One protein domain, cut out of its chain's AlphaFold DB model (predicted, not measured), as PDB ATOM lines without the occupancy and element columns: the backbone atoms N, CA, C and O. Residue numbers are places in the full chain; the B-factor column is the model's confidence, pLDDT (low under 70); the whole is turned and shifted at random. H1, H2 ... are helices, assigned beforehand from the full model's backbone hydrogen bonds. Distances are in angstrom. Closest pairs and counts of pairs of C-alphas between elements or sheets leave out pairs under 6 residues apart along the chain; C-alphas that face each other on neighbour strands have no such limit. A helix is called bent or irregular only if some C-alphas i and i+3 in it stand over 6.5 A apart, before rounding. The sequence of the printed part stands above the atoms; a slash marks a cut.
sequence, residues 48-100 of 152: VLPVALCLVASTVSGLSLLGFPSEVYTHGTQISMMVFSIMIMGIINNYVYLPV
ATOM      1  N   VAL A  48     -25.205   2.700  59.167       73.38
ATOM      2  CA  VAL A  48     -24.133   1.688  59.244       73.38
ATOM      3  C   VAL A  48     -23.137   1.839  58.085       73.38
ATOM      4  O   VAL A  48     -21.941   1.619  58.249       73.38
ATOM      5  N   LEU A  49     -23.622   2.304  56.929       77.62
ATOM      6  CA  LEU A  49     -22.837   2.495  55.710       77.62
ATOM      7  C   LEU A  49     -21.705   3.536  55.843       77.62
ATOM      8  O   LEU A  49     -20.559   3.156  55.610       77.62
ATOM      9  N   PRO A  50     -21.940   4.812  56.220       79.62
ATOM     10  CA  PRO A  50     -20.852   5.776  56.393       79.62
ATOM     11  C   PRO A  50     -19.875   5.384  57.505       79.62
ATOM     12  O   PRO A  50     -18.684   5.633  57.359       79.62
ATOM     13  N   VAL A  51     -20.332   4.733  58.580       79.00
ATOM     14  CA  VAL A  51     -19.429   4.261  59.644       79.00
ATOM     15  C   VAL A  51     -18.509   3.159  59.125       79.00
ATOM     16  O   VAL A  51     -17.297   3.245  59.300       79.00
ATOM     17  N   ALA A  52     -19.061   2.161  58.428       80.81
ATOM     18  CA  ALA A  52     -18.269   1.107  57.803       80.81
ATOM     19  C   ALA A  52     -17.281   1.677  56.775       80.81
ATOM     20  O   ALA A  52     -16.115   1.294  56.768       80.81
ATOM     21  N   LEU A  53     -17.715   2.642  55.959       81.38
ATOM     22  CA  LEU A  53     -16.862   3.291  54.967       81.38
ATOM     23  C   LEU A  53     -15.699   4.056  55.619       81.38
ATOM     24  O   LEU A  53     -14.564   3.929  55.170       81.38
ATOM     25  N   CYS A  54     -15.945   4.791  56.706       81.56
ATOM     26  CA  CYS A  54     -14.897   5.472  57.471       81.56
ATOM     27  C   CYS A  54     -13.921   4.494  58.140       81.56
ATOM     28  O   CYS A  54     -12.719   4.764  58.186       81.56
ATOM     29  N   LEU A  55     -14.416   3.360  58.647       81.00
ATOM     30  CA  LEU A  55     -13.568   2.311  59.218       81.00
ATOM     31  C   LEU A  55     -12.653   1.715  58.148       81.00
ATOM     32  O   LEU A  55     -11.440   1.693  58.338       81.00
ATOM     33  N   VAL A  56     -13.207   1.325  56.996       83.38
ATOM     34  CA  VAL A  56     -12.413   0.819  55.867       83.38
ATOM     35  C   VAL A  56     -11.395   1.868  55.421       83.38
ATOM     36  O   VAL A  56     -10.212   1.559  55.310       83.38
ATOM     37  N   ALA A  57     -11.816   3.125  55.265       82.19
ATOM     38  CA  ALA A  57     -10.927   4.220  54.886       82.19
ATOM     39  C   ALA A  57      -9.765   4.413  55.878       82.19
ATOM     40  O   ALA A  57      -8.655   4.717  55.458       82.19
ATOM     41  N   SER A  58      -9.994   4.187  57.176       81.44
ATOM     42  CA  SER A  58      -8.955   4.297  58.210       81.44
ATOM     43  C   SER A  58      -7.981   3.113  58.214       81.44
ATOM     44  O   SER A  58      -6.843   3.256  58.651       81.44
ATOM     45  N   THR A  59      -8.411   1.940  57.743       79.56
ATOM     46  CA  THR A  59      -7.561   0.736  57.685       79.56
ATOM     47  C   THR A  59      -6.631   0.698  56.473       79.56
ATOM     48  O   THR A  59      -5.616   0.005  56.503       79.56
ATOM     49  N   VAL A  60      -6.948   1.439  55.408       79.12
ATOM     50  CA  VAL A  60      -6.130   1.464  54.192       79.12
ATOM     51  C   VAL A  60      -5.006   2.482  54.363       79.12
ATOM     52  O   VAL A  60      -5.237   3.688  54.395       79.12
ATOM     53  N   SER A  61      -3.768   1.994  54.453       77.12
ATOM     54  CA  SER A  61      -2.567   2.830  54.540       77.12
ATOM     55  C   SER A  61      -1.728   2.750  53.262       77.12
ATOM     56  O   SER A  61      -1.731   1.731  52.565       77.12
ATOM     57  N   GLY A  62      -0.963   3.809  52.962       66.50
ATOM     58  CA  GLY A  62      -0.057   3.839  51.804       66.50
ATOM     59  C   GLY A  62       1.015   2.744  51.843       66.50
ATOM     60  O   GLY A  62       1.419   2.238  50.798       66.50
ATOM     61  N   LEU A  63       1.408   2.312  53.046       67.75
ATOM     62  CA  LEU A  63       2.323   1.190  53.241       67.75
ATOM     63  C   LEU A  63       1.716  -0.127  52.752       67.75
ATOM     64  O   LEU A  63       2.384  -0.874  52.053       67.75
ATOM     65  N   SER A  64       0.448  -0.398  53.058       75.19
ATOM     66  CA  SER A  64      -0.247  -1.598  52.573       75.19
ATOM     67  C   SER A  64      -0.431  -1.572  51.053       75.19
ATOM     68  O   SER A  64      -0.315  -2.600  50.392       75.19
ATOM     69  N   LEU A  65      -0.681  -0.387  50.492       76.56
ATOM     70  CA  LEU A  65      -0.989  -0.211  49.073       76.56
ATOM     71  C   LEU A  65       0.221  -0.462  48.159       76.56
ATOM     72  O   LEU A  65       0.049  -0.993  47.066       76.56
ATOM     73  N   LEU A  66       1.436  -0.129  48.613       76.12
ATOM     74  CA  LEU A  66       2.689  -0.484  47.926       76.12
ATOM     75  C   LEU A  66       3.300  -1.801  48.426       76.12
ATOM     76  O   LEU A  66       3.945  -2.515  47.661       76.12
ATOM     77  N   GLY A  67       3.089  -2.133  49.699       75.06
ATOM     78  CA  GLY A  67       3.656  -3.314  50.343       75.06
ATOM     79  C   GLY A  67       3.078  -4.613  49.794       75.06
ATOM     80  O   GLY A  67       3.838  -5.479  49.377       75.06
ATOM     81  N   PHE A  68       1.749  -4.724  49.697       79.56
ATOM     82  CA  PHE A  68       1.110  -5.939  49.187       79.56
ATOM     83  C   PHE A  68       1.514  -6.308  47.752       79.56
ATOM     84  O   PHE A  68       1.877  -7.463  47.543       79.56
ATOM     85  N   PRO A  69       1.513  -5.404  46.751       76.00
ATOM     86  CA  PRO A  69       1.967  -5.774  45.411       76.00
ATOM     87  C   PRO A  69       3.468  -6.080  45.368       76.00
ATOM     88  O   PRO A  69       3.860  -7.006  44.662       76.00
ATOM     89  N   SER A  70       4.298  -5.363  46.138       77.94
ATOM     90  CA  SER A  70       5.735  -5.652  46.237       77.94
ATOM     91  C   SER A  70       5.988  -7.063  46.770       77.94
ATOM     92  O   SER A  70       6.837  -7.779  46.252       77.94
ATOM     93  N   GLU A  71       5.245  -7.471  47.791       78.50
ATOM     94  CA  GLU A  71       5.394  -8.775  48.430       78.50
ATOM     95  C   GLU A  71       4.754  -9.901  47.599       78.50
ATOM     96  O   GLU A  71       5.318 -10.989  47.513       78.50
ATOM     97  N   VAL A  72       3.653  -9.643  46.880       82.94
ATOM     98  CA  VAL A  72       3.113 -10.591  45.885       82.94
ATOM     99  C   VAL A  72       4.101 -10.796  44.734       82.94
ATOM    100  O   VAL A  72       4.248 -11.912  44.239       82.94
ATOM    101  N   TYR A  73       4.808  -9.745  44.315       77.44
ATOM    102  CA  TYR A  73       5.785  -9.831  43.232       77.44
ATOM    103  C   TYR A  73       7.012 -10.674  43.612       77.44
ATOM    104  O   TYR A  73       7.540 -11.397  42.769       77.44
ATOM    105  N   THR A  74       7.459 -10.621  44.872       81.56
ATOM    106  CA  THR A  74       8.644 -11.366  45.337       81.56
ATOM    107  C   THR A  74       8.325 -12.744  45.920       81.56
ATOM    108  O   THR A  74       9.111 -13.671  45.734       81.56
ATOM    109  N   HIS A  75       7.190 -12.903  46.610       78.00
ATOM    110  CA  HIS A  75       6.818 -14.120  47.350       78.00
ATOM    111  C   HIS A  75       5.578 -14.845  46.790       78.00
ATOM    112  O   HIS A  75       5.184 -15.899  47.299       78.00
ATOM    113  N   GLY A  76       4.971 -14.338  45.712       79.69
ATOM    114  CA  GLY A  76       3.874 -14.999  45.004       79.69
ATOM    115  C   GLY A  76       2.542 -14.971  45.762       79.69
ATOM    116  O   GLY A  76       2.131 -13.956  46.320       79.69
ATOM    117  N   THR A  77       1.818 -16.094  45.770       78.94
ATOM    118  CA  THR A  77       0.432 -16.183  46.272       78.94
ATOM    119  C   THR A  77       0.304 -16.274  47.795       78.94
ATOM    120  O   THR A  77      -0.810 -16.381  48.292       78.94
ATOM    121  N   GLN A  78       1.392 -16.228  48.570       80.12
ATOM    122  CA  GLN A  78       1.330 -16.399  50.032       80.12
ATOM    123  C   GLN A  78       0.475 -15.325  50.730       80.12
ATOM    124  O   GLN A  78      -0.245 -15.632  51.681       80.12
ATOM    125  N   ILE A  79       0.449 -14.099  50.195       79.62
ATOM    126  CA  ILE A  79      -0.408 -13.010  50.689       79.62
ATOM    127  C   ILE A  79      -1.901 -13.350  50.634       79.62
ATOM    128  O   ILE A  79      -2.670 -12.840  51.451       79.62
ATOM    129  N   SER A  80      -2.350 -14.234  49.735       79.12
ATOM    130  CA  SER A  80      -3.777 -14.567  49.640       79.12
ATOM    131  C   SER A  80      -4.308 -15.224  50.917       79.12
ATOM    132  O   SER A  80      -5.499 -15.126  51.204       79.12
ATOM    133  N   MET A  81      -3.439 -15.845  51.725       83.62
ATOM    134  CA  MET A  81      -3.811 -16.400  53.030       83.62
ATOM    135  C   MET A  81      -4.209 -15.310  54.039       83.62
ATOM    136  O   MET A  81      -5.073 -15.555  54.880       83.62
ATOM    137  N   MET A  82      -3.669 -14.088  53.931       83.69
ATOM    138  CA  MET A  82      -4.076 -12.971  54.797       83.69
ATOM    139  C   MET A  82      -5.547 -12.597  54.596       83.69
ATOM    140  O   MET A  82      -6.226 -12.257  55.562       83.69
ATOM    141  N   VAL A  83      -6.064 -12.702  53.368       83.44
ATOM    142  CA  VAL A  83      -7.466 -12.379  53.058       83.44
ATOM    143  C   VAL A  83      -8.419 -13.296  53.829       83.44
ATOM    144  O   VAL A  83      -9.385 -12.823  54.427       83.44
ATOM    145  N   PHE A  84      -8.109 -14.595  53.889       86.38
ATOM    146  CA  PHE A  84      -8.883 -15.556  54.679       86.38
ATOM    147  C   PHE A  84      -8.836 -15.231  56.177       86.38
ATOM    148  O   PHE A  84      -9.876 -15.224  56.834       86.38
ATOM    149  N   SER A  85      -7.662 -14.886  56.709       86.81
ATOM    150  CA  SER A  85      -7.513 -14.485  58.113       86.81
ATOM    151  C   SER A  85      -8.328 -13.233  58.458       86.81
ATOM    152  O   SER A  85      -8.980 -13.196  59.500       86.81
ATOM    153  N   ILE A  86      -8.354 -12.230  57.572       86.00
ATOM    154  CA  ILE A  86      -9.147 -11.003  57.759       86.00
ATOM    155  C   ILE A  86     -10.647 -11.324  57.785       86.00
ATOM    156  O   ILE A  86     -11.375 -10.790  58.622       86.00
ATOM    157  N   MET A  87     -11.113 -12.230  56.918       86.88
ATOM    158  CA  MET A  87     -12.517 -12.648  56.885       86.88
ATOM    159  C   MET A  87     -12.940 -13.340  58.190       86.88
ATOM    160  O   MET A  87     -13.978 -13.000  58.759       86.88
ATOM    161  N   ILE A  88     -12.120 -14.263  58.702       89.94
ATOM    162  CA  ILE A  88     -12.385 -14.960  59.972       89.94
ATOM    163  C   ILE A  88     -12.378 -13.970  61.143       89.94
ATOM    164  O   ILE A  88     -13.283 -13.986  61.979       89.94
ATOM    165  N   MET A  89     -11.401 -13.059  61.176       87.88
ATOM    166  CA  MET A  89     -11.307 -12.025  62.206       87.88
ATOM    167  C   MET A  89     -12.532 -11.101  62.203       87.88
ATOM    168  O   MET A  89     -13.036 -10.746  63.267       87.88
ATOM    169  N   GLY A  90     -13.059 -10.755  61.023       85.50
ATOM    170  CA  GLY A  90     -14.280  -9.959  60.887       85.50
ATOM    171  C   GLY A  90     -15.504 -10.618  61.530       85.50
ATOM    172  O   GLY A  90     -16.266  -9.947  62.229       85.50
ATOM    173  N   ILE A  91     -15.658 -11.936  61.360       88.56
ATOM    174  CA  ILE A  91     -16.743 -12.714  61.981       88.56
ATOM    175  C   ILE A  91     -16.594 -12.700  63.506       88.56
ATOM    176  O   ILE A  91     -17.536 -12.353  64.216       88.56
ATOM    177  N   ILE A  92     -15.400 -13.005  64.020       88.25
ATOM    178  CA  ILE A  92     -15.131 -13.022  65.467       88.25
ATOM    179  C   ILE A  92     -15.371 -11.636  66.084       88.25
ATOM    180  O   ILE A  92     -15.981 -11.525  67.150       88.25
ATOM    181  N   ASN A  93     -14.949 -10.568  65.402       85.19
ATOM    182  CA  ASN A  93     -15.164  -9.197  65.854       85.19
ATOM    183  C   ASN A  93     -16.653  -8.845  65.977       85.19
ATOM    184  O   ASN A  93     -17.048  -8.200  66.947       85.19
ATOM    185  N   ASN A  94     -17.484  -9.302  65.036       84.31
ATOM    186  CA  ASN A  94     -18.924  -9.061  65.067       84.31
ATOM    187  C   ASN A  94     -19.625  -9.788  66.230       84.31
ATOM    188  O   ASN A  94     -20.464  -9.186  66.891       84.31
ATOM    189  N   TYR A  95     -19.257 -11.044  66.508       84.62
ATOM    190  CA  TYR A  95     -19.935 -11.854  67.528       84.62
ATOM    191  C   TYR A  95     -19.411 -11.653  68.952       84.62
ATOM    192  O   TYR A  95     -20.188 -11.764  69.895       84.62
ATOM    193  N   VAL A  96     -18.112 -11.398  69.130       83.50
ATOM    194  CA  VAL A  96     -17.477 -11.393  70.461       83.50
ATOM    195  C   VAL A  96     -17.143  -9.982  70.919       83.50
ATOM    196  O   VAL A  96     -17.484  -9.591  72.031       83.50
ATOM    197  N   TYR A  97     -16.488  -9.193  70.071       78.31
ATOM    198  CA  TYR A  97     -15.977  -7.885  70.475       78.31
ATOM    199  C   TYR A  97     -17.059  -6.803  70.429       78.31
ATOM    200  O   TYR A  97     -17.174  -6.011  71.364       78.31
ATOM    201  N   LEU A  98     -17.890  -6.788  69.381       79.69
ATOM    202  CA  LEU A  98     -18.960  -5.803  69.225       79.69
ATOM    203  C   LEU A  98     -19.938  -5.744  70.419       79.69
ATOM    204  O   LEU A  98     -20.168  -4.631  70.897       79.69
ATOM    205  N   PRO A  99     -20.482  -6.862  70.952       79.00
ATOM    206  CA  PRO A  99     -21.387  -6.790  72.101       79.00
ATOM    207  C   PRO A  99     -20.683  -6.285  73.367       79.00
ATOM    208  O   PRO A  99     -21.232  -5.446  74.074       79.00
ATOM    209  N   VAL A 100     -19.436  -6.699  73.608       79.62
ATOM    210  CA  VAL A 100     -18.671  -6.296  74.799       79.62
ATOM    211  C   VAL A 100     -18.392  -4.790  74.809       79.62
ATOM    212  O   VAL A 100     -18.561  -4.132  75.836       79.62
TER     213      VAL A 100
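AT A GLANCE: This is residues 48 to 100 of the 152 residues of an uncharacterized protein of Photinus pyralis (UniProt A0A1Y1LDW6). The chain makes an open, loose U: H1 on one side, the long arm H2b on the other, and H2a between them at the turn, with an empty middle. The 53 printed residues hold two named helices, H1 then the bent H2, and no named strand; the class is all helix. The whole is loose, with a radius of gyration of the C-alphas of 13.9 A, and elongated, spanning 40 by 21 by 15 A.

HOW THE PARTS SIT: H1, residues 48 to 59, touches no helix. H2, residues 62 to 100, was assigned as one helix by its hydrogen bonds but is bent: C-alphas 74 and 77 are 9.6 A apart. Its arms H2a, residues 62 to 74, and H2b, residues 77 to 100, run opposite ways at a steep tilt of 39 degrees. They touch through residues 68 to 72 and 78 to 79 alone; the closest C-alphas, Val 72 and Ile 79, are 6.4 A apart. H1 and H2b are apart. Each O i to N i+4 pair is within hydrogen-bond range in H1, against 8 of 9 in H2a and 13 of 20 in H2b.

IN THESE COORDINATES: H1 begins at C-alpha 48 (-24.133, 1.688, 59.244) and is 16.7 A long. H2a is 18.7 A long. H2b, 35.7 A long with a kink of 43 degrees near residue 93, ends at C-alpha 100 (-18.671, -6.296, 74.799).

THE WHOLE: The farthest C-alphas, Thr 74 and Val 100, are 40.5 A apart. The printed part has no cut, and the link from H1 to H2 is tight. Residues 62 to 63 are under pLDDT 70.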